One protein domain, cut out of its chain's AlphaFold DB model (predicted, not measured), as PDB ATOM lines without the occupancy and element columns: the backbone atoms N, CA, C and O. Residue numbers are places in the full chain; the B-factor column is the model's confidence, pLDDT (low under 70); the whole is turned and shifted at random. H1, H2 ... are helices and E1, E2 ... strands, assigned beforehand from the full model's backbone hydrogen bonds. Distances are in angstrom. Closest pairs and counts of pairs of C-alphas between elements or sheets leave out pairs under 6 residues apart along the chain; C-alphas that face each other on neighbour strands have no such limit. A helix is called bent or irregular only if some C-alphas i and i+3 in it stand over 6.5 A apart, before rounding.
ATOM      1  N   MET A  83      41.548  41.700 -61.554       95.12
ATOM      2  CA  MET A  83      41.415  42.290 -60.228       95.12
ATOM      3  C   MET A  83      42.088  41.360 -59.223       95.12
ATOM      4  O   MET A  83      41.618  40.247 -58.996       95.12
ATOM      5  N   THR A  84      43.154  41.837 -58.586       95.50
ATOM      6  CA  THR A  84      43.866  41.098 -57.539       95.50
ATOM      7  C   THR A  84      43.672  41.776 -56.190       95.50
ATOM      8  O   THR A  84      43.943  42.968 -56.032       95.50
ATOM      9  N   LEU A  85      43.227  41.012 -55.196       95.94
ATOM     10  CA  LEU A  85      43.169  41.457 -53.809       95.94
ATOM     11  C   LEU A  85      44.558  41.317 -53.171       95.94
ATOM     12  O   LEU A  85      45.047  40.205 -53.010       95.94
ATOM     13  N   GLN A  86      45.186  42.434 -52.803       95.75
ATOM     14  CA  GLN A  86      46.506  42.426 -52.161       95.75
ATOM     15  C   GLN A  86      46.384  42.252 -50.647       95.75
ATOM     16  O   GLN A  86      47.040  41.402 -50.055       95.75
ATOM     17  N   HIS A  87      45.530  43.061 -50.017       95.38
ATOM     18  CA  HIS A  87      45.349  43.062 -48.568       95.38
ATOM     19  C   HIS A  87      43.912  43.402 -48.197       95.38
ATOM     20  O   HIS A  87      43.306  44.265 -48.825       95.38
ATOM     21  N   VAL A  88      43.403  42.773 -47.138       96.81
ATOM     22  CA  VAL A  88      42.142  43.124 -46.470       96.81
ATOM     23  C   VAL A  88      42.452  43.374 -45.006       96.81
ATOM     24  O   VAL A  88      43.161  42.586 -44.380       96.81
ATOM     25  N   PHE A  89      41.947  44.472 -44.462       97.62
ATOM     26  CA  PHE A  89      42.256  44.896 -43.104       97.62
ATOM     27  C   PHE A  89      41.090  45.663 -42.489       97.62
ATOM     28  O   PHE A  89      40.359  46.383 -43.168       97.62
ATOM     29  N   LEU A  90      40.921  45.504 -41.179       97.56
ATOM     30  CA  LEU A  90      39.984  46.298 -40.398       97.56
ATOM     31  C   LEU A  90      40.632  47.657 -40.110       97.56
ATOM     32  O   LEU A  90      41.703  47.701 -39.507       97.56
ATOM     33  N   LYS A  91      40.014  48.748 -40.567       97.00
ATOM     34  CA  LYS A  91      40.516  50.114 -40.341       97.00
ATOM     35  C   LYS A  91      40.015  50.688 -39.033       97.00
ATOM     36  O   LYS A  91      40.782  51.299 -38.301       97.00
ATOM     37  N   ASP A  92      38.730  50.497 -38.789       97.62
ATOM     38  CA  ASP A  92      38.053  50.983 -37.604       97.62
ATOM     39  C   ASP A  92      36.868  50.074 -37.283       97.62
ATOM     40  O   ASP A  92      36.266  49.465 -38.179       97.62
ATOM     41  N   CYS A  93      36.546  49.969 -36.004       97.44
ATOM     42  CA  CYS A  93      35.315  49.350 -35.551       97.44
ATOM     43  C   CYS A  93      34.855  49.995 -34.253       97.44
ATOM     44  O   CYS A  93      35.641  50.169 -33.319       97.44
ATOM     45  N   SER A  94      33.560  50.254 -34.168       97.25
ATOM     46  CA  SER A  94      32.925  50.747 -32.960       97.25
ATOM     47  C   SER A  94      31.702  49.906 -32.628       97.25
ATOM     48  O   SER A  94      31.015  49.352 -33.492       97.25
ATOM     49  N   PHE A  95      31.464  49.766 -31.331       96.50
ATOM     50  CA  PHE A  95      30.273  49.130 -30.805       96.50
ATOM     51  C   PHE A  95      29.810  49.908 -29.585       96.50
ATOM     52  O   PHE A  95      30.556  50.074 -28.618       96.50
ATOM     53  N   GLU A  96      28.568  50.362 -29.633       94.19
ATOM     54  CA  GLU A  96      27.928  51.106 -28.561       94.19
ATOM     55  C   GLU A  96      26.606  50.437 -28.219       94.19
ATOM     56  O   GLU A  96      25.794  50.157 -29.096       94.19
ATOM     57  N   ALA A  97      26.369  50.193 -26.933       91.62
ATOM     58  CA  ALA A  97      25.151  49.550 -26.456       91.62
ATOM     59  C   ALA A  97      24.509  50.372 -25.327       91.62
ATOM     60  O   ALA A  97      24.527  49.952 -24.168       91.62
ATOM     61  N   PRO A  98      23.957  51.564 -25.633       88.00
ATOM     62  CA  PRO A  98      23.326  52.411 -24.622       88.00
ATOM     63  C   PRO A  98      22.121  51.722 -23.962       88.00
ATOM     64  O   PRO A  98      21.860  51.940 -22.781       88.00
ATOM     65  N   GLY A  99      21.428  50.843 -24.693       79.06
ATOM     66  CA  GLY A  99      20.304  50.054 -24.190       79.06
ATOM     67  C   GLY A  99      20.683  48.746 -23.485       79.06
ATOM     68  O   GLY A  99      19.780  48.007 -23.104       79.06
ATOM     69  N   ALA A 100      21.972  48.429 -23.284       69.94
ATOM     70  CA  ALA A 100      22.421  47.106 -22.813       69.94
ATOM     71  C   ALA A 100      21.799  46.639 -21.482       69.94
ATOM     72  O   ALA A 100      21.613  45.444 -21.279       69.94
ATOM     73  N   LEU A 101      21.484  47.568 -20.573       61.88
ATOM     74  CA  LEU A 101      20.909  47.268 -19.253       61.88
ATOM     75  C   LEU A 101      19.377  47.401 -19.206       61.88
ATOM     76  O   LEU A 101      18.772  47.011 -18.213       61.88
ATOM     77  N   GLY A 102      18.763  47.981 -20.245       61.91
ATOM     78  CA  GLY A 102      17.329  48.295 -20.307       61.91
ATOM     79  C   GLY A 102      16.510  47.346 -21.179       61.91
ATOM     80  O   GLY A 102      15.290  47.468 -21.222       61.91
ATOM     81  N   LEU A 103      17.156  46.393 -21.856       60.91
ATOM     82  CA  LEU A 103      16.490  45.321 -22.599       60.91
ATOM     83  C   LEU A 103      16.051  44.215 -21.635       60.91
ATOM     84  O   LEU A 103      16.445  43.056 -21.747       60.91
ATOM     85  N   ASP A 104      15.273  44.608 -20.634       54.28
ATOM     86  CA  ASP A 104      14.582  43.696 -19.740       54.28
ATOM     87  C   ASP A 104      13.276  43.273 -20.419       54.28
ATOM     88  O   ASP A 104      12.373  44.086 -20.590       54.28
ATOM     89  N   GLN A 105      13.219  42.015 -20.861       54.78
ATOM     90  CA  GLN A 105      12.014  41.244 -21.215       54.78
ATOM     91  C   GLN A 105      10.931  41.903 -22.091       54.78
ATOM     92  O   GLN A 105       9.804  41.414 -22.152       54.78
ATOM     93  N   SER A 106      11.237  42.968 -22.822       56.22
ATOM     94  CA  SER A 106      10.374  43.466 -23.883       56.22
ATOM     95  C   SER A 106      10.326  42.402 -24.990       56.22
ATOM     96  O   SER A 106      11.308  42.195 -25.700       56.22
ATOM     97  N   GLU A 107       9.195  41.692 -25.103       58.53
ATOM     98  CA  GLU A 107       8.924  40.558 -26.016       58.53
ATOM     99  C   GLU A 107       8.942  40.923 -27.524       58.53
ATOM    100  O   GLU A 107       8.146  40.419 -28.315       58.53
ATOM    101  N   GLY A 108       9.830  41.813 -27.969       64.69
ATOM    102  CA  GLY A 108       9.920  42.262 -29.357       64.69
ATOM    103  C   GLY A 108      11.345  42.211 -29.886       64.69
ATOM    104  O   GLY A 108      12.256  42.765 -29.270       64.69
ATOM    105  N   GLN A 109      11.535  41.584 -31.053       72.94
ATOM    106  CA  GLN A 109      12.797  41.679 -31.791       72.94
ATOM    107  C   GLN A 109      13.077  43.152 -32.129       72.94
ATOM    108  O   GLN A 109      12.165  43.841 -32.593       72.94
ATOM    109  N   PRO A 110      14.300  43.655 -31.892       80.81
ATOM    110  CA  PRO A 110      14.645  45.018 -32.262       80.81
ATOM    111  C   PRO A 110      14.586  45.180 -33.785       80.81
ATOM    112  O   PRO A 110      15.021  44.299 -34.530       80.81
ATOM    113  N   ASP A 111      14.078  46.325 -34.235       87.38
ATOM    114  CA  ASP A 111      14.147  46.721 -35.635       87.38
ATOM    115  C   ASP A 111      15.602  47.021 -35.991       87.38
ATOM    116  O   ASP A 111      16.272  47.812 -35.317       87.38
ATOM    117  N   MET A 112      16.107  46.356 -37.023       88.75
ATOM    118  CA  MET A 112      17.491  46.496 -37.451       88.75
ATOM    119  C   MET A 112      17.562  47.248 -38.766       88.75
ATOM    120  O   MET A 112      17.100  46.775 -39.804       88.75
ATOM    121  N   ASN A 113      18.248  48.380 -38.733       91.56
ATOM    122  CA  ASN A 113      18.584  49.148 -39.913       91.56
ATOM    123  C   ASN A 113      20.066  48.947 -40.245       91.56
ATOM    124  O   ASN A 113      20.924  49.076 -39.369       91.56
ATOM    125  N   MET A 114      20.361  48.634 -41.507       92.06
ATOM    126  CA  MET A 114      21.723  48.540 -42.016       92.06
ATOM    127  C   MET A 114      21.955  49.616 -43.073       92.06
ATOM    128  O   MET A 114      21.219  49.703 -44.053       92.06
ATOM    129  N   ASN A 115      23.028  50.378 -42.896       93.12
ATOM    130  CA  ASN A 115      23.506  51.368 -43.846       93.12
ATOM    131  C   ASN A 115      24.893  50.956 -44.359       93.12
ATOM    132  O   ASN A 115      25.722  50.447 -43.599       93.12
ATOM    133  N   LEU A 116      25.131  51.159 -45.655       92.81
ATOM    134  CA  LEU A 116      26.410  50.910 -46.301       92.81
ATOM    135  C   LEU A 116      26.922  52.192 -46.940       92.81
ATOM    136  O   LEU A 116      26.209  52.892 -47.654       92.81
ATOM    137  N   SER A 117      28.201  52.457 -46.731       93.44
ATOM    138  CA  SER A 117      28.918  53.552 -47.366       93.44
ATOM    139  C   SER A 117      30.252  53.045 -47.888       93.44
ATOM    140  O   SER A 117      30.879  52.173 -47.294       93.44
ATOM    141  N   GLN A 118      30.695  53.590 -49.013       93.62
ATOM    142  CA  GLN A 118      31.965  53.221 -49.627       93.62
ATOM    143  C   GLN A 118      32.802  54.469 -49.867       93.62
ATOM    144  O   GLN A 118      32.295  55.490 -50.331       93.62
ATOM    145  N   ARG A 119      34.101  54.362 -49.597       95.25
ATOM    146  CA  ARG A 119      35.110  55.346 -49.995       95.25
ATOM    147  C   ARG A 119      36.176  54.664 -50.836       95.25
ATOM    148  O   ARG A 119      36.517  53.508 -50.593       95.25
ATOM    149  N   VAL A 120      36.688  55.380 -51.826       95.50
ATOM    150  CA  VAL A 120      37.717  54.886 -52.742       95.50
ATOM    151  C   VAL A 120      38.857  55.887 -52.738       95.50
ATOM    152  O   VAL A 120      38.638  57.061 -53.020       95.50
ATOM    153  N   ASN A 121      40.062  55.411 -52.449       95.06
ATOM    154  CA  ASN A 121      41.289  56.191 -52.539       95.06
ATOM    155  C   ASN A 121      42.221  55.520 -53.546       95.06
ATOM    156  O   ASN A 121      42.417  54.307 -53.506       95.06
ATOM    157  N   GLN A 122      42.832  56.294 -54.434       94.06
ATOM    158  CA  GLN A 122      43.852  55.777 -55.342       94.06
ATOM    159  C   GLN A 122      45.230  55.880 -54.675       94.06
ATOM    160  O   GLN A 122      45.598  56.933 -54.160       94.06
ATOM    161  N   HIS A 123      45.992  54.786 -54.676       89.12
ATOM    162  CA  HIS A 123      47.283  54.659 -53.986       89.12
ATOM    163  C   HIS A 123      48.414  54.301 -54.956       89.12
ATOM    164  O   HIS A 123      49.215  53.403 -54.676       89.12
ATOM    165  N   GLY A 124      48.464  54.987 -56.095       87.25
ATOM    166  CA  GLY A 124      49.399  54.729 -57.190       87.25
ATOM    167  C   GLY A 124      48.717  54.125 -58.418       87.25
ATOM    168  O   GLY A 124      47.494  53.982 -58.471       87.25
ATOM    169  N   GLU A 125      49.515  53.782 -59.422       88.50
ATOM    170  CA  GLU A 125      49.014  53.259 -60.694       88.50
ATOM    171  C   GLU A 125      48.343  51.893 -60.514       88.50
ATOM    172  O   GLU A 125      48.915  50.968 -59.939       88.50
ATOM    173  N   GLY A 126      47.087  51.788 -60.957       90.00
ATOM    174  CA  GLY A 126      46.285  50.567 -60.853       90.00
ATOM    175  C   GLY A 126      45.960  50.118 -59.423       90.00
ATOM    176  O   GLY A 126      45.307  49.091 -59.253       90.00
ATOM    177  N   ARG A 127      46.385  50.848 -58.381       95.56
ATOM    178  CA  ARG A 127      46.175  50.461 -56.980       95.56
ATOM    179  C   ARG A 127      45.087  51.305 -56.334       95.56
ATOM    180  O   ARG A 127      45.230  52.519 -56.193       95.56
ATOM    181  N   TYR A 128      44.041  50.640 -55.866       97.00
ATOM    182  CA  TYR A 128      42.892  51.274 -55.230       97.00
ATOM    183  C   TYR A 128      42.711  50.725 -53.823       97.00
ATOM    184  O   TYR A 128      42.673  49.516 -53.606       97.00
ATOM    185  N   GLU A 129      42.590  51.624 -52.862       97.06
ATOM    186  CA  GLU A 129      42.064  51.311 -51.547       97.06
ATOM    187  C   GLU A 129      40.559  51.544 -51.572       97.06
ATOM    188  O   GLU A 129      40.093  52.667 -51.768       97.06
ATOM    189  N   VAL A 130      39.799  50.483 -51.338       97.25
ATOM    190  CA  VAL A 130      38.355  50.567 -51.143       97.25
ATOM    191  C   VAL A 130      38.071  50.351 -49.669       97.25
ATOM    192  O   VAL A 130      38.467  49.336 -49.101       97.25
ATOM    193  N   VAL A 131      37.393  51.310 -49.048       97.88
ATOM    194  CA  VAL A 131      36.928  51.218 -47.664       97.88
ATOM    195  C   VAL A 131      35.416  51.069 -47.679       97.88
ATOM    196  O   VAL A 131      34.708  51.970 -48.129       97.88
ATOM    197  N   LEU A 132      34.936  49.929 -47.194       97.50
ATOM    198  CA  LEU A 132      33.525  49.639 -46.997       97.50
ATOM    199  C   LEU A 132      33.171  49.876 -45.527       97.50
ATOM    200  O   LEU A 132      33.663  49.174 -44.642       97.50
ATOM    201  N   THR A 133      32.305  50.851 -45.285       97.69
ATOM    202  CA  THR A 133      31.707  51.124 -43.981       97.69
ATOM    203  C   THR A 133      30.335  50.469 -43.932       97.69
ATOM    204  O   THR A 133      29.488  50.724 -44.793       97.69
ATOM    205  N   VAL A 134      30.118  49.623 -42.932       96.50
ATOM    206  CA  VAL A 134      28.821  49.005 -42.660       96.50
ATOM    207  C   VAL A 134      28.404  49.399 -41.252       96.50
ATOM    208  O   VAL A 134      29.117  49.109 -40.291       96.50
ATOM    209  N   THR A 135      27.248  50.045 -41.147       96.19
ATOM    210  CA  THR A 135      26.674  50.513 -39.885       96.19
ATOM    211  C   THR A 135      25.355  49.788 -39.658       96.19
ATOM    212  O   THR A 135      24.463  49.827 -40.505       96.19
ATOM    213  N   VAL A 136      25.219  49.120 -38.517       94.62
ATOM    214  CA  VAL A 136      24.000  48.435 -38.087       94.62
ATOM    215  C   VAL A 136      23.491  49.107 -36.827       94.62
ATOM    216  O   VAL A 136      24.194  49.182 -35.822       94.62
ATOM    217  N   THR A 137      22.258  49.593 -36.882       93.69
ATOM    218  CA  THR A 137      21.567  50.208 -35.749       93.69
ATOM    219  C   THR A 137      20.358  49.362 -35.402       93.69
ATOM    220  O   THR A 137      19.506  49.126 -36.258       93.69
ATOM    221  N   ALA A 138      20.273  48.930 -34.150       91.31
ATOM    222  CA  ALA A 138      19.127  48.204 -33.627       91.31
ATOM    223  C   ALA A 138      18.313  49.122 -32.712       91.31
ATOM    224  O   ALA A 138      18.856  49.689 -31.757       91.31
ATOM    225  N   LYS A 139      17.017  49.269 -32.984       88.81
ATOM    226  CA  LYS A 139      16.087  50.076 -32.185       88.81
ATOM    227  C   LYS A 139      14.947  49.222 -31.654       88.81
ATOM    228  O   LYS A 139      14.462  48.323 -32.331       88.81
ATOM    229  N   GLN A 140      14.490  49.526 -30.449       84.75
ATOM    230  CA  GLN A 140      13.277  48.958 -29.880       84.75
ATOM    231  C   GLN A 140      12.345  50.112 -29.506       84.75
ATOM    232  O   GLN A 140      12.629  50.886 -28.589       84.75
ATOM    233  N   GLY A 141      11.266  50.279 -30.273       83.44
ATOM    234  CA  GLY A 141      10.450  51.493 -30.216       83.44
ATOM    235  C   GLY A 141      11.300  52.728 -30.531       83.44
ATOM    236  O   GLY A 141      11.910  52.812 -31.594       83.44
ATOM    237  N   GLU A 142      11.380  53.665 -29.588       82.81
ATOM    238  CA  GLU A 142      12.179  54.891 -29.729       82.81
ATOM    239  C   GLU A 142      13.601  54.777 -29.151       82.81
ATOM    240  O   GLU A 142      14.412  55.688 -29.315       82.81
ATOM    241  N   THR A 143      13.936  53.662 -28.491       84.56
ATOM    242  CA  THR A 143      15.232  53.490 -27.818       84.56
ATOM    243  C   THR A 143      16.216  52.720 -28.695       84.56
ATOM    244  O   THR A 143      15.898  51.654 -29.220       84.56
ATOM    245  N   THR A 144      17.445  53.225 -28.829       89.81
ATOM    246  CA  THR A 144      18.535  52.496 -29.489       89.81
ATOM    247  C   THR A 144      19.072  51.407 -28.562       89.81
ATOM    248  O   THR A 144      19.588  51.700 -27.484       89.81
ATOM    249  N   ALA A 145      18.977  50.151 -28.993       89.31
ATOM    250  CA  ALA A 145      19.556  49.013 -28.291       89.31
ATOM    251  C   ALA A 145      21.085  49.035 -28.420       89.31
ATOM    252  O   ALA A 145      21.798  49.123 -27.417       89.31
ATOM    253  N   PHE A 146      21.570  49.018 -29.663       92.25
ATOM    254  CA  PHE A 146      22.989  49.114 -29.986       92.25
ATOM    255  C   PHE A 146      23.228  49.743 -31.362       92.25
ATOM    256  O   PHE A 146      22.345  49.770 -32.226       92.25
ATOM    257  N   ILE A 147      24.460  50.201 -31.557       94.69
ATOM    258  CA  ILE A 147      25.028  50.639 -32.827       94.69
ATOM    259  C   ILE A 147      26.342  49.882 -33.008       94.69
ATOM    260  O   ILE A 147      27.196  49.885 -32.122       94.69
ATOM    261  N   ALA A 148      26.495  49.215 -34.144       95.94
ATOM    262  CA  ALA A 148      27.724  48.551 -34.548       95.94
ATOM    263  C   ALA A 148      28.185  49.154 -35.872       95.94
ATOM    264  O   ALA A 148      27.427  49.156 -36.840       95.94
ATOM    265  N   GLU A 149      29.419  49.633 -35.937       97.38
ATOM    266  CA  GLU A 149      30.002  50.164 -37.164       97.38
ATOM    267  C   GLU A 149      31.356  49.517 -37.426       97.38
ATOM    268  O   GLU A 149      32.174  49.334 -36.525       97.38
ATOM    269  N   VAL A 150      31.588  49.134 -38.679       97.88
ATOM    270  CA  VAL A 150      32.822  48.479 -39.110       97.88
ATOM    271  C   VAL A 150      33.296  49.101 -40.412       97.88
ATOM    272  O   VAL A 150      32.536  49.198 -41.374       97.88
ATOM    273  N   HIS A 151      34.574  49.475 -40.456       98.00
ATOM    274  CA  HIS A 151      35.253  50.000 -41.637       98.00
ATOM    275  C   HIS A 151      36.273  48.972 -42.106       98.00
ATOM    276  O   HIS A 151      37.353  48.838 -41.525       98.00
ATOM    277  N   TYR A 152      35.954  48.251 -43.176       97.50
ATOM    278  CA  TYR A 152      36.882  47.311 -43.797       97.50
ATOM    279  C   TYR A 152      37.568  47.937 -45.001       97.50
ATOM    280  O   TYR A 152      36.909  48.359 -45.947       97.50
ATOM    281  N   GLY A 153      38.895  47.973 -44.969       97.44
ATOM    282  CA  GLY A 153      39.736  48.368 -46.088       97.44
ATOM    283  C   GLY A 153      40.185  47.160 -46.904       97.44
ATOM    284  O   GLY A 153      40.523  46.111 -46.353       97.44
ATOM    285  N   GLY A 154      40.234  47.329 -48.220       97.50
ATOM    286  CA  GLY A 154      40.903  46.420 -49.137       97.50
ATOM    287  C   GLY A 154      41.813  47.178 -50.088       97.50
ATOM    288  O   GLY A 154      41.393  48.178 -50.665       97.50
ATOM    289  N   ILE A 155      43.044  46.697 -50.260       96.88
ATOM    290  CA  ILE A 155      43.937  47.149 -51.329       96.88
ATOM    291  C   ILE A 155      43.765  46.213 -52.521       96.88
ATOM    292  O   ILE A 155      44.044  45.015 -52.424       96.88
ATOM    293  N   PHE A 156      43.343  46.773 -53.646       97.44
ATOM    294  CA  PHE A 156      43.115  46.069 -54.901       97.44
ATOM    295  C   PHE A 156      44.101  46.561 -55.957       97.44
ATOM    296  O   PHE A 156      44.341  47.763 -56.080       97.44
ATOM    297  N   LEU A 157      44.683  45.629 -56.708       96.25
ATOM    298  CA  LEU A 157      45.405  45.907 -57.945       96.25
ATOM    299  C   LEU A 157      44.467  45.618 -59.119       96.25
ATOM    300  O   LEU A 157      44.026  44.480 -59.281       96.25
ATOM    301  N   LEU A 158      44.154  46.644 -59.902       95.38
ATOM    302  CA  LEU A 158      43.319  46.577 -61.095       95.38
ATOM    303  C   LEU A 158      44.200  46.824 -62.319       95.38
ATOM    304  O   LEU A 158      44.817  47.882 -62.435       95.38
ATOM    305  N   GLN A 159      44.260  45.850 -63.223       94.56
ATOM    306  CA  GLN A 159      45.063  45.917 -64.446       94.56
ATOM    307  C   GLN A 159      44.210  45.538 -65.653       94.56
ATOM    308  O   GLN A 159      43.337  44.683 -65.544       94.56
ATOM    309  N   GLY A 160      44.452  46.176 -66.800       91.50
ATOM    310  CA  GLY A 160      43.792  45.836 -68.067       91.50
ATOM    311  C   GLY A 160      42.322  46.266 -68.203       91.50
ATOM    312  O   GLY A 160      41.692  45.907 -69.189       91.50
ATOM    313  N   PHE A 161      41.757  47.029 -67.259       92.81
ATOM    314  CA  PHE A 161      40.395  47.571 -67.376       92.81
ATOM    315  C   PHE A 161      40.366  48.891 -68.152       92.81
ATOM    316  O   PHE A 161      41.255  49.727 -67.990       92.81
ATOM    317  N   SER A 162      39.311  49.113 -68.939       92.75
ATOM    318  CA  SER A 162      39.057  50.424 -69.549       92.75
ATOM    319  C   SER A 162      38.518  51.430 -68.525       92.75
ATOM    320  O   SER A 162      37.933  51.050 -67.506       92.75
ATOM    321  N   GLU A 163      38.633  52.727 -68.819       89.88
ATOM    322  CA  GLU A 163      38.098  53.801 -67.963       89.88
ATOM    323  C   GLU A 163      36.585  53.685 -67.721       89.88
ATOM    324  O   GLU A 163      36.085  54.110 -66.686       89.88
ATOM    325  N   GLN A 164      35.853  53.065 -68.650       91.25
ATOM    326  CA  GLN A 164      34.412  52.838 -68.526       91.25
ATOM    327  C   GLN A 164      34.080  51.654 -67.606       91.25
ATOM    328  O   GLN A 164      33.041  51.650 -66.950       91.25
ATOM    329  N   GLN A 165      34.952  50.644 -67.549       92.38
ATOM    330  CA  GLN A 165      34.755  49.438 -66.737       92.38
ATOM    331  C   GLN A 165      35.217  49.635 -65.294       92.38
ATOM    332  O   GLN A 165      34.632  49.071 -64.367       92.38
ATOM    333  N   LEU A 166      36.258  50.442 -65.097       93.00
ATOM    334  CA  LEU A 166      36.902  50.633 -63.805       93.00
ATOM    335  C   LEU A 166      35.923  51.057 -62.682       93.00
ATOM    336  O   LEU A 166      35.970  50.449 -61.610       93.00
ATOM    337  N   PRO A 167      34.986  52.010 -62.892       92.69
ATOM    338  CA  PRO A 167      34.025  52.396 -61.863       92.69
ATOM    339  C   PRO A 167      33.125  51.241 -61.427       92.69
ATOM    340  O   PRO A 167      32.850  51.115 -60.235       92.69
ATOM    341  N   TYR A 168      32.699  50.385 -62.357       94.12
ATOM    342  CA  TYR A 168      31.874  49.223 -62.037       94.12
ATOM    343  C   TYR A 168      32.650  48.230 -61.164       94.12
ATOM    344  O   TYR A 168      32.178  47.844 -60.097       94.12
ATOM    345  N   VAL A 169      33.888  47.897 -61.542       95.19
ATOM    346  CA  VAL A 169      34.735  46.972 -60.769       95.19
ATOM    347  C   VAL A 169      34.967  47.490 -59.348       95.19
ATOM    348  O   VAL A 169      34.780  46.757 -58.377       95.19
ATOM    349  N   ILE A 170      35.301  48.775 -59.216       94.75
ATOM    350  CA  ILE A 170      35.567  49.411 -57.922       94.75
ATOM    351  C   ILE A 170      34.307  49.483 -57.045       94.75
ATOM    352  O   ILE A 170      34.394  49.272 -55.836       94.75
ATOM    353  N   ASN A 171      33.143  49.814 -57.609       93.44
ATOM    354  CA  ASN A 171      31.917  50.053 -56.830       93.44
ATOM    355  C   ASN A 171      31.044  48.809 -56.634       93.44
ATOM    356  O   ASN A 171      30.128  48.845 -55.818       93.44
ATOM    357  N   VAL A 172      31.313  47.725 -57.359       95.00
ATOM    358  CA  VAL A 172      30.519  46.494 -57.286       95.00
ATOM    359  C   VAL A 172      31.378  45.317 -56.845       95.00
ATOM    360  O   VAL A 172      31.094  44.694 -55.824       95.00
ATOM    361  N   HIS A 173      32.457  45.008 -57.564       95.62
ATOM    362  CA  HIS A 173      33.253  43.812 -57.272       95.62
ATOM    363  C   HIS A 173      34.102  43.959 -56.007       95.62
ATOM    364  O   HIS A 173      34.092  43.060 -55.164       95.62
ATOM    365  N   CYS A 174      34.790  45.088 -55.821       95.88
ATOM    366  CA  CYS A 174      35.580  45.318 -54.608       95.88
ATOM    367  C   CYS A 174      34.742  45.232 -53.312       95.88
ATOM    368  O   CYS A 174      35.135  44.481 -52.415       95.88
ATOM    369  N   PRO A 175      33.589  45.921 -53.163       95.75
ATOM    370  CA  PRO A 175      32.785  45.804 -51.947       95.75
ATOM    371  C   PRO A 175      32.137  44.423 -51.781       95.75
ATOM    372  O   PRO A 175      32.023  43.971 -50.644       95.75
ATOM    373  N   ASN A 176      31.809  43.706 -52.864       95.88
ATOM    374  CA  ASN A 176      31.360  42.308 -52.788       95.88
ATOM    375  C   ASN A 176      32.404  41.397 -52.118       95.88
ATOM    376  O   ASN A 176      32.050  40.513 -51.338       95.88
ATOM    377  N   VAL A 177      33.694  41.638 -52.374       96.12
ATOM    378  CA  VAL A 177      34.793  40.914 -51.715       96.12
ATOM    379  C   VAL A 177      34.920  41.307 -50.239       96.12
ATOM    380  O   VAL A 177      35.208  40.451 -49.405       96.12
ATOM    381  N   LEU A 178      34.700  42.579 -49.891       96.62
ATOM    382  CA  LEU A 178      34.855  43.090 -48.519       96.62
ATOM    383  C   LEU A 178      33.663  42.784 -47.604       96.62
ATOM    384  O   LEU A 178      33.843  42.588 -46.399       96.62
ATOM    385  N   TYR A 179      32.452  42.735 -48.153       96.50
ATOM    386  CA  TYR A 179      31.219  42.618 -47.380       96.50
ATOM    387  C   TYR A 179      31.164  41.384 -46.461       96.50
ATOM    388  O   TYR A 179      30.776  41.548 -45.304       96.50
ATOM    389  N   PRO A 180      31.602  40.175 -46.870       95.19
ATOM    390  CA  PRO A 180      31.636  39.015 -45.978       95.19
ATOM    391  C   PRO A 180      32.488  39.232 -44.721       95.19
ATOM    392  O   PRO A 180      32.094  38.804 -43.633       95.19
ATOM    393  N   TYR A 181      33.616  39.940 -44.845       96.00
ATOM    394  CA  TYR A 181      34.485  40.269 -43.713       96.00
ATOM    395  C   TYR A 181      33.810  41.268 -42.768       96.00
ATOM    396  O   TYR A 181      33.769  41.043 -41.557       96.00
ATOM    397  N   ALA A 182      33.206  42.325 -43.321       95.75
ATOM    398  CA  ALA A 182      32.464  43.313 -42.539       95.75
ATOM    399  C   ALA A 182      31.261  42.685 -41.818       95.75
ATOM    400  O   ALA A 182      31.085  42.884 -40.615       95.75
ATOM    401  N   ARG A 183      30.485  41.852 -42.520       94.44
ATOM    402  CA  ARG A 183      29.344  41.104 -41.977       94.44
ATOM    403  C   ARG A 183      29.754  40.196 -40.824       94.44
ATOM    404  O   ARG A 183      29.079  40.182 -39.798       94.44
ATOM    405  N   SER A 184      30.859  39.463 -40.971       94.69
ATOM    406  CA  SER A 184      31.375  38.610 -39.897       94.69
ATOM    407  C   SER A 184      31.805  39.431 -38.681       94.69
ATOM    408  O   SER A 184      31.486  39.050 -37.557       94.69
ATOM    409  N   GLN A 185      32.503  40.556 -38.878       96.19
ATOM    410  CA  GLN A 185      32.941  41.383 -37.752       96.19
ATOM    411  C   GLN A 185      31.786  42.075 -37.035       96.19
ATOM    412  O   GLN A 185      31.788  42.110 -35.808       96.19
ATOM    413  N   ILE A 186      30.765  42.533 -37.757       95.12
ATOM    414  CA  ILE A 186      29.544  43.053 -37.132       95.12
ATOM    415  C   ILE A 186      28.875  41.978 -36.278       95.12
ATOM    416  O   ILE A 186      28.551  42.237 -35.120       95.12
ATOM    417  N   ALA A 187      28.710  40.764 -36.811       93.69
ATOM    418  CA  ALA A 187      28.116  39.668 -36.052       93.69
ATOM    419  C   ALA A 187      28.914  39.371 -34.769       93.69
ATOM    420  O   ALA A 187      28.322  39.184 -33.707       93.69
ATOM    421  N   ASN A 188      30.249  39.407 -34.850       94.56
ATOM    422  CA  ASN A 188      31.133  39.225 -33.699       94.56
ATOM    423  C   ASN A 188      30.972  40.337 -32.647       94.56
ATOM    424  O   ASN A 188      30.924  40.029 -31.459       94.56
ATOM    425  N   LEU A 189      30.856  41.606 -33.056       94.56
ATOM    426  CA  LEU A 189      30.650  42.732 -32.134       94.56
ATOM    427  C   LEU A 189      29.295  42.642 -31.422       94.56
ATOM    428  O   LEU A 189      29.229  42.780 -30.203       94.56
ATOM    429  N   ILE A 190      28.225  42.346 -32.166       91.75
ATOM    430  CA  ILE A 190      26.873  42.213 -31.604       91.75
ATOM    431  C   ILE A 190      26.815  41.036 -30.619       91.75
ATOM    432  O   ILE A 190      26.298  41.181 -29.509       91.75
ATOM    433  N   ALA A 191      27.414  39.897 -30.984       90.88
ATOM    434  CA  ALA A 191      27.507  38.736 -30.104       90.88
ATOM    435  C   ALA A 191      28.342  39.028 -28.844       90.88
ATOM    436  O   ALA A 191      27.953  38.627 -27.748       90.88
ATOM    437  N   ALA A 192      29.455  39.760 -28.971       91.94
ATOM    438  CA  ALA A 192      30.268  40.189 -27.832       91.94
ATOM    439  C   ALA A 192      29.514  41.152 -26.897       91.94
ATOM    440  O   ALA A 192      29.749  41.136 -25.690       91.94
ATOM    441  N   GLY A 193      28.574  41.938 -27.431       88.94
ATOM    442  CA  GLY A 193      27.642  42.752 -26.648       88.94
ATOM    443  C   GLY A 193      26.563  41.950 -25.906       88.94
ATOM    444  O   GLY A 193      25.806  42.537 -25.140       88.94
ATOM    445  N   GLY A 194      26.479  40.630 -26.112       87.31
ATOM    446  CA  GLY A 194      25.471  39.762 -25.494       87.31
ATOM    447  C   GLY A 194      24.122  39.748 -26.217       87.31
ATOM    448  O   GLY A 194      23.152  39.205 -25.690       87.31
ATOM    449  N   PHE A 195      24.048  40.318 -27.421       86.19
ATOM    450  CA  PHE A 195      22.823  40.398 -28.209       86.19
ATOM    451  C   PHE A 195      22.730  39.239 -29.204       86.19
ATOM    452  O   PHE A 195      23.728  38.788 -29.768       86.19
ATOM    453  N   PHE A 196      21.508  38.791 -29.484       82.50
ATOM    454  CA  PHE A 196      21.253  37.897 -30.609       82.50
ATOM    455  C   PHE A 196      21.254  38.701 -31.915       82.50
ATOM    456  O   PHE A 196      20.477  39.642 -32.069       82.50
ATOM    457  N   THR A 197      22.109  38.322 -32.866       78.69
ATOM    458  CA  THR A 197      22.131  38.906 -34.213       78.69
ATOM    459  C   THR A 197      21.462  37.943 -35.195       78.69
ATOM    460  O   THR A 197      21.957  36.828 -35.386       78.69
ATOM    461  N   PRO A 198      20.329  38.308 -35.822       76.00
ATOM    462  CA  PRO A 198      19.832  37.523 -36.936       76.00
ATOM    463  C   PRO A 198      20.764  37.729 -38.146       76.00
ATOM    464  O   PRO A 198      21.451  38.751 -38.250       76.00
ATOM    465  N   PRO A 199      20.838  36.755 -39.066       81.38
ATOM    466  CA  PRO A 199      21.789  36.802 -40.168       81.38
ATOM    467  C   PRO A 199      21.536  38.025 -41.054       81.38
ATOM    468  O   PRO A 199      20.444  38.184 -41.601       81.38
ATOM    469  N   LEU A 200      22.564  38.860 -41.245       85.44
ATOM    470  CA  LEU A 200      22.482  39.987 -42.179       85.44
ATOM    471  C   LEU A 200      22.191  39.461 -43.589       85.44
ATOM    472  O   LEU A 200      22.811  38.478 -44.016       85.44
ATOM    473  N   GLN A 201      21.250  40.100 -44.282       87.88
ATOM    474  CA  GLN A 201      20.871  39.737 -45.644       87.88
ATOM    475  C   GLN A 201      22.010  40.053 -46.622       87.88
ATOM    476  O   GLN A 201      22.705  41.053 -46.431       87.88
ATOM    477  N   PRO A 202      22.217  39.234 -47.665       88.25
ATOM    478  CA  PRO A 202      23.128  39.580 -48.748       88.25
ATOM    479  C   PRO A 202      22.750  40.921 -49.385       88.25
ATOM    480  O   PRO A 202      21.569  41.227 -49.542       88.25
ATOM    481  N   ILE A 203      23.757  41.701 -49.776       90.81
ATOM    482  CA  ILE A 203      23.569  42.990 -50.445       90.81
ATOM    483  C   ILE A 203      23.852  42.840 -51.934       90.81
ATOM    484  O   ILE A 203      24.819  42.193 -52.325       90.81
ATOM    485  N   ASN A 204      23.002  43.457 -52.752       92.50
ATOM    486  CA  ASN A 204      23.188  43.566 -54.192       92.50
ATOM    487  C   ASN A 204      23.847  44.921 -54.500       92.50
ATOM    488  O   ASN A 204      23.185  45.962 -54.499       92.50
ATOM    489  N   PHE A 205      25.164  44.915 -54.709       92.38
ATOM    490  CA  PHE A 205      25.929  46.137 -54.974       92.38
ATOM    491  C   PHE A 205      25.704  46.667 -56.395       92.38
ATOM    492  O   PHE A 205      25.839  47.869 -56.624       92.38
ATOM    493  N   GLU A 206      25.299  45.811 -57.334       93.56
ATOM    494  CA  GLU A 206      24.930  46.182 -58.697       93.56
ATOM    495  C   GLU A 206      23.724  47.130 -58.696       93.56
ATOM    496  O   GLU A 206      23.743  48.154 -59.378       93.56
ATOM    497  N   ALA A 207      22.700  46.829 -57.892       92.38
ATOM    498  CA  ALA A 207      21.509  47.666 -57.757       92.38
ATOM    499  C   ALA A 207      21.836  49.031 -57.128       92.38
ATOM    500  O   ALA A 207      21.387  50.063 -57.629       92.38
ATOM    501  N   ILE A 208      22.670  49.048 -56.079       90.00
ATOM    502  CA  ILE A 208      23.128  50.287 -55.426       90.00
ATOM    503  C   ILE A 208      23.923  51.151 -56.412       90.00
ATOM    504  O   ILE A 208      23.747  52.370 -56.467       90.00
ATOM    505  N   PHE A 209      24.796  50.531 -57.208       90.88
ATOM    506  CA  PHE A 209      25.562  51.233 -58.229       90.88
ATOM    507  C   PHE A 209      24.660  51.793 -59.336       90.88
ATOM    508  O   PHE A 209      24.787  52.966 -59.682       90.88
ATOM    509  N   ALA A 210      23.716  50.995 -59.847       91.44
ATOM    510  CA  ALA A 210      22.768  51.428 -60.871       91.44
ATOM    511  C   ALA A 210      21.923  52.623 -60.404       91.44
ATOM    512  O   ALA A 210      21.757  53.587 -61.154       91.44
ATOM    513  N   GLN A 211      21.455  52.600 -59.152       90.56
ATOM    514  CA  GLN A 211      20.738  53.722 -58.552       90.56
ATOM    515  C   GLN A 211      21.611  54.987 -58.505       90.56
ATOM    516  O   GLN A 211      21.177  56.046 -58.953       90.56
ATOM    517  N   ARG A 212      22.865  54.870 -58.050       88.31
ATOM    518  CA  ARG A 212      23.799  56.005 -57.979       88.31
ATOM    519  C   ARG A 212      24.086  56.615 -59.356       88.31
ATOM    520  O   ARG A 212      24.160  57.834 -59.482       88.31
ATOM    521  N   VAL A 213      24.244  55.785 -60.389       89.31
ATOM    522  CA  VAL A 213      24.459  56.258 -61.769       89.31
ATOM    523  C   VAL A 213      23.219  56.983 -62.301       89.31
ATOM    524  O   VAL A 213      23.353  58.042 -62.914       89.31
ATOM    525  N   ALA A 214      22.016  56.465 -62.034       90.81
ATOM    526  CA  ALA A 214      20.768  57.115 -62.437       90.81
ATOM    527  C   ALA A 214      20.584  58.488 -61.760       90.81
ATOM    528  O   ALA A 214      20.219  59.460 -62.423       90.81
ATOM    529  N   GLU A 215      20.900  58.594 -60.466       89.31
ATOM    530  CA  GLU A 215      20.857  59.857 -59.713       89.31
ATOM    531  C   GLU A 215      21.836  60.904 -60.280       89.31
ATOM    532  O   GLU A 215      21.482  62.077 -60.417       89.31
ATOM    533  N   GLN A 216      23.043  60.488 -60.680       86.88
ATOM    534  CA  GLN A 216      24.033  61.377 -61.307       86.88
ATOM    535  C   GLN A 216      23.570  61.900 -62.674       86.88
ATOM    536  O   GLN A 216      23.768  63.075 -62.984       86.88
ATOM    537  N   GLN A 217      22.926  61.055 -63.482       87.00
ATOM    538  CA  GLN A 217      22.392  61.459 -64.787       87.00
ATOM    539  C   GLN A 217      21.240  62.463 -64.651       87.00
ATOM    540  O   GLN A 217      21.162  63.417 -65.425       87.00
ATOM    541  N   GLN A 218      20.380  62.297 -63.643       85.19
ATOM    542  CA  GLN A 218      19.283  63.231 -63.367       85.19
ATOM    543  C   GLN A 218      19.789  64.597 -62.883       85.19
ATOM    544  O   GLN A 218      19.247  65.626 -63.280       85.19
ATOM    545  N   GLN A 219      20.854  64.626 -62.077       78.69
ATOM    546  CA  GLN A 219      21.458  65.877 -61.604       78.69
ATOM    547  C   GLN A 219      22.226  66.615 -62.711       78.69
ATOM    548  O   GLN A 219      22.197  67.843 -62.759       78.69
TER     549      GLN A 219
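This is residues 83 to 219 of the 234 residues of the protein "Protein-export protein SecB" of Xanthomonadales bacterium (UniProt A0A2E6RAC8). A long, twisted sheet of four strands is covered on one face by the bent helix H1, while H2 starts at H1a and sticks out with residues 211 to 219. The printed part has 137 residues, with named elements in the order E1 E2 E3 E4 H1 H2, of mixed class; the sheet, E1 E4 E3 E2, is antiparallel throughout. It is only just loose, close to compact, with a radius of gyration of the C-alphas of 17.4 A, spanning 57 by 35 by 20 A.

Edge strand E1, residues 83 to 96, bends by 67 degrees at residue 86; its neighbour is E4, residues 143 to 159, with N 89 and O 153 within hydrogen-bond range at 2.9 A. E2, residues 111 to 122, and E3, residues 127 to 140, form a hairpin, with N 115 and O 135 at 2.8 A. E3 and E4 form another, with N 134 and O 150 at 2.9 A. E2 E3 E4 are a meander, consecutive antiparallel neighbours; E1 E2 E3 E4 are a Greek key, the first strand beside the fourth. H1, residues 166 to 192, assigned as one helix by its hydrogen bonds, is bent: C-alphas 177 and 180 are 6.8 A apart. Its arms, H1a, residues 166 to 177, and H1b, residues 180 to 192, stand at a steep tilt of 39 degrees on the same face, giving two layers, sheet and helix. The sheet curls round H1a; the closest C-alphas of E3 and H1a are Leu 132 and Pro 175, 6.3 A apart. H1b, at a height over the sheet of 8.2 A, runs along the strands over E1 and E4, and only just not over E3, with 2 C-alphas there; its closest C-alphas with E4 are Ala 182 and Tyr 152, 6.1 A apart. H2, residues 205 to 219, touches H1a with residues 205 to 209 alone, the closest C-alphas being Phe 205 and Val 172, 5.2 A apart; they run opposite ways at a shallow tilt of 34 degrees, only just short of steep. Each O i to N i+4 pair is within hydrogen-bond range in H1b and H2, and 6 of 8 in H1a.

E1 begins at C-alpha 83 (41.415, 42.290, -60.228) and is 35.5 A long; E2, E3 and E4 measure 36.8 A, 42.6 A and 47.8 A. H1a measures 15.7 A, H1b 18.2 A and H2 21.3 A, ending at C-alpha 219 (21.458, 65.877, -61.604).

The C-alphas farthest apart, of Gln 105 and Gly 160, are 56.8 A apart. The printed part has no cut; the links E1 to E2 and H1 to H2 are long. Residues 100 to 108 have pLDDT under 70.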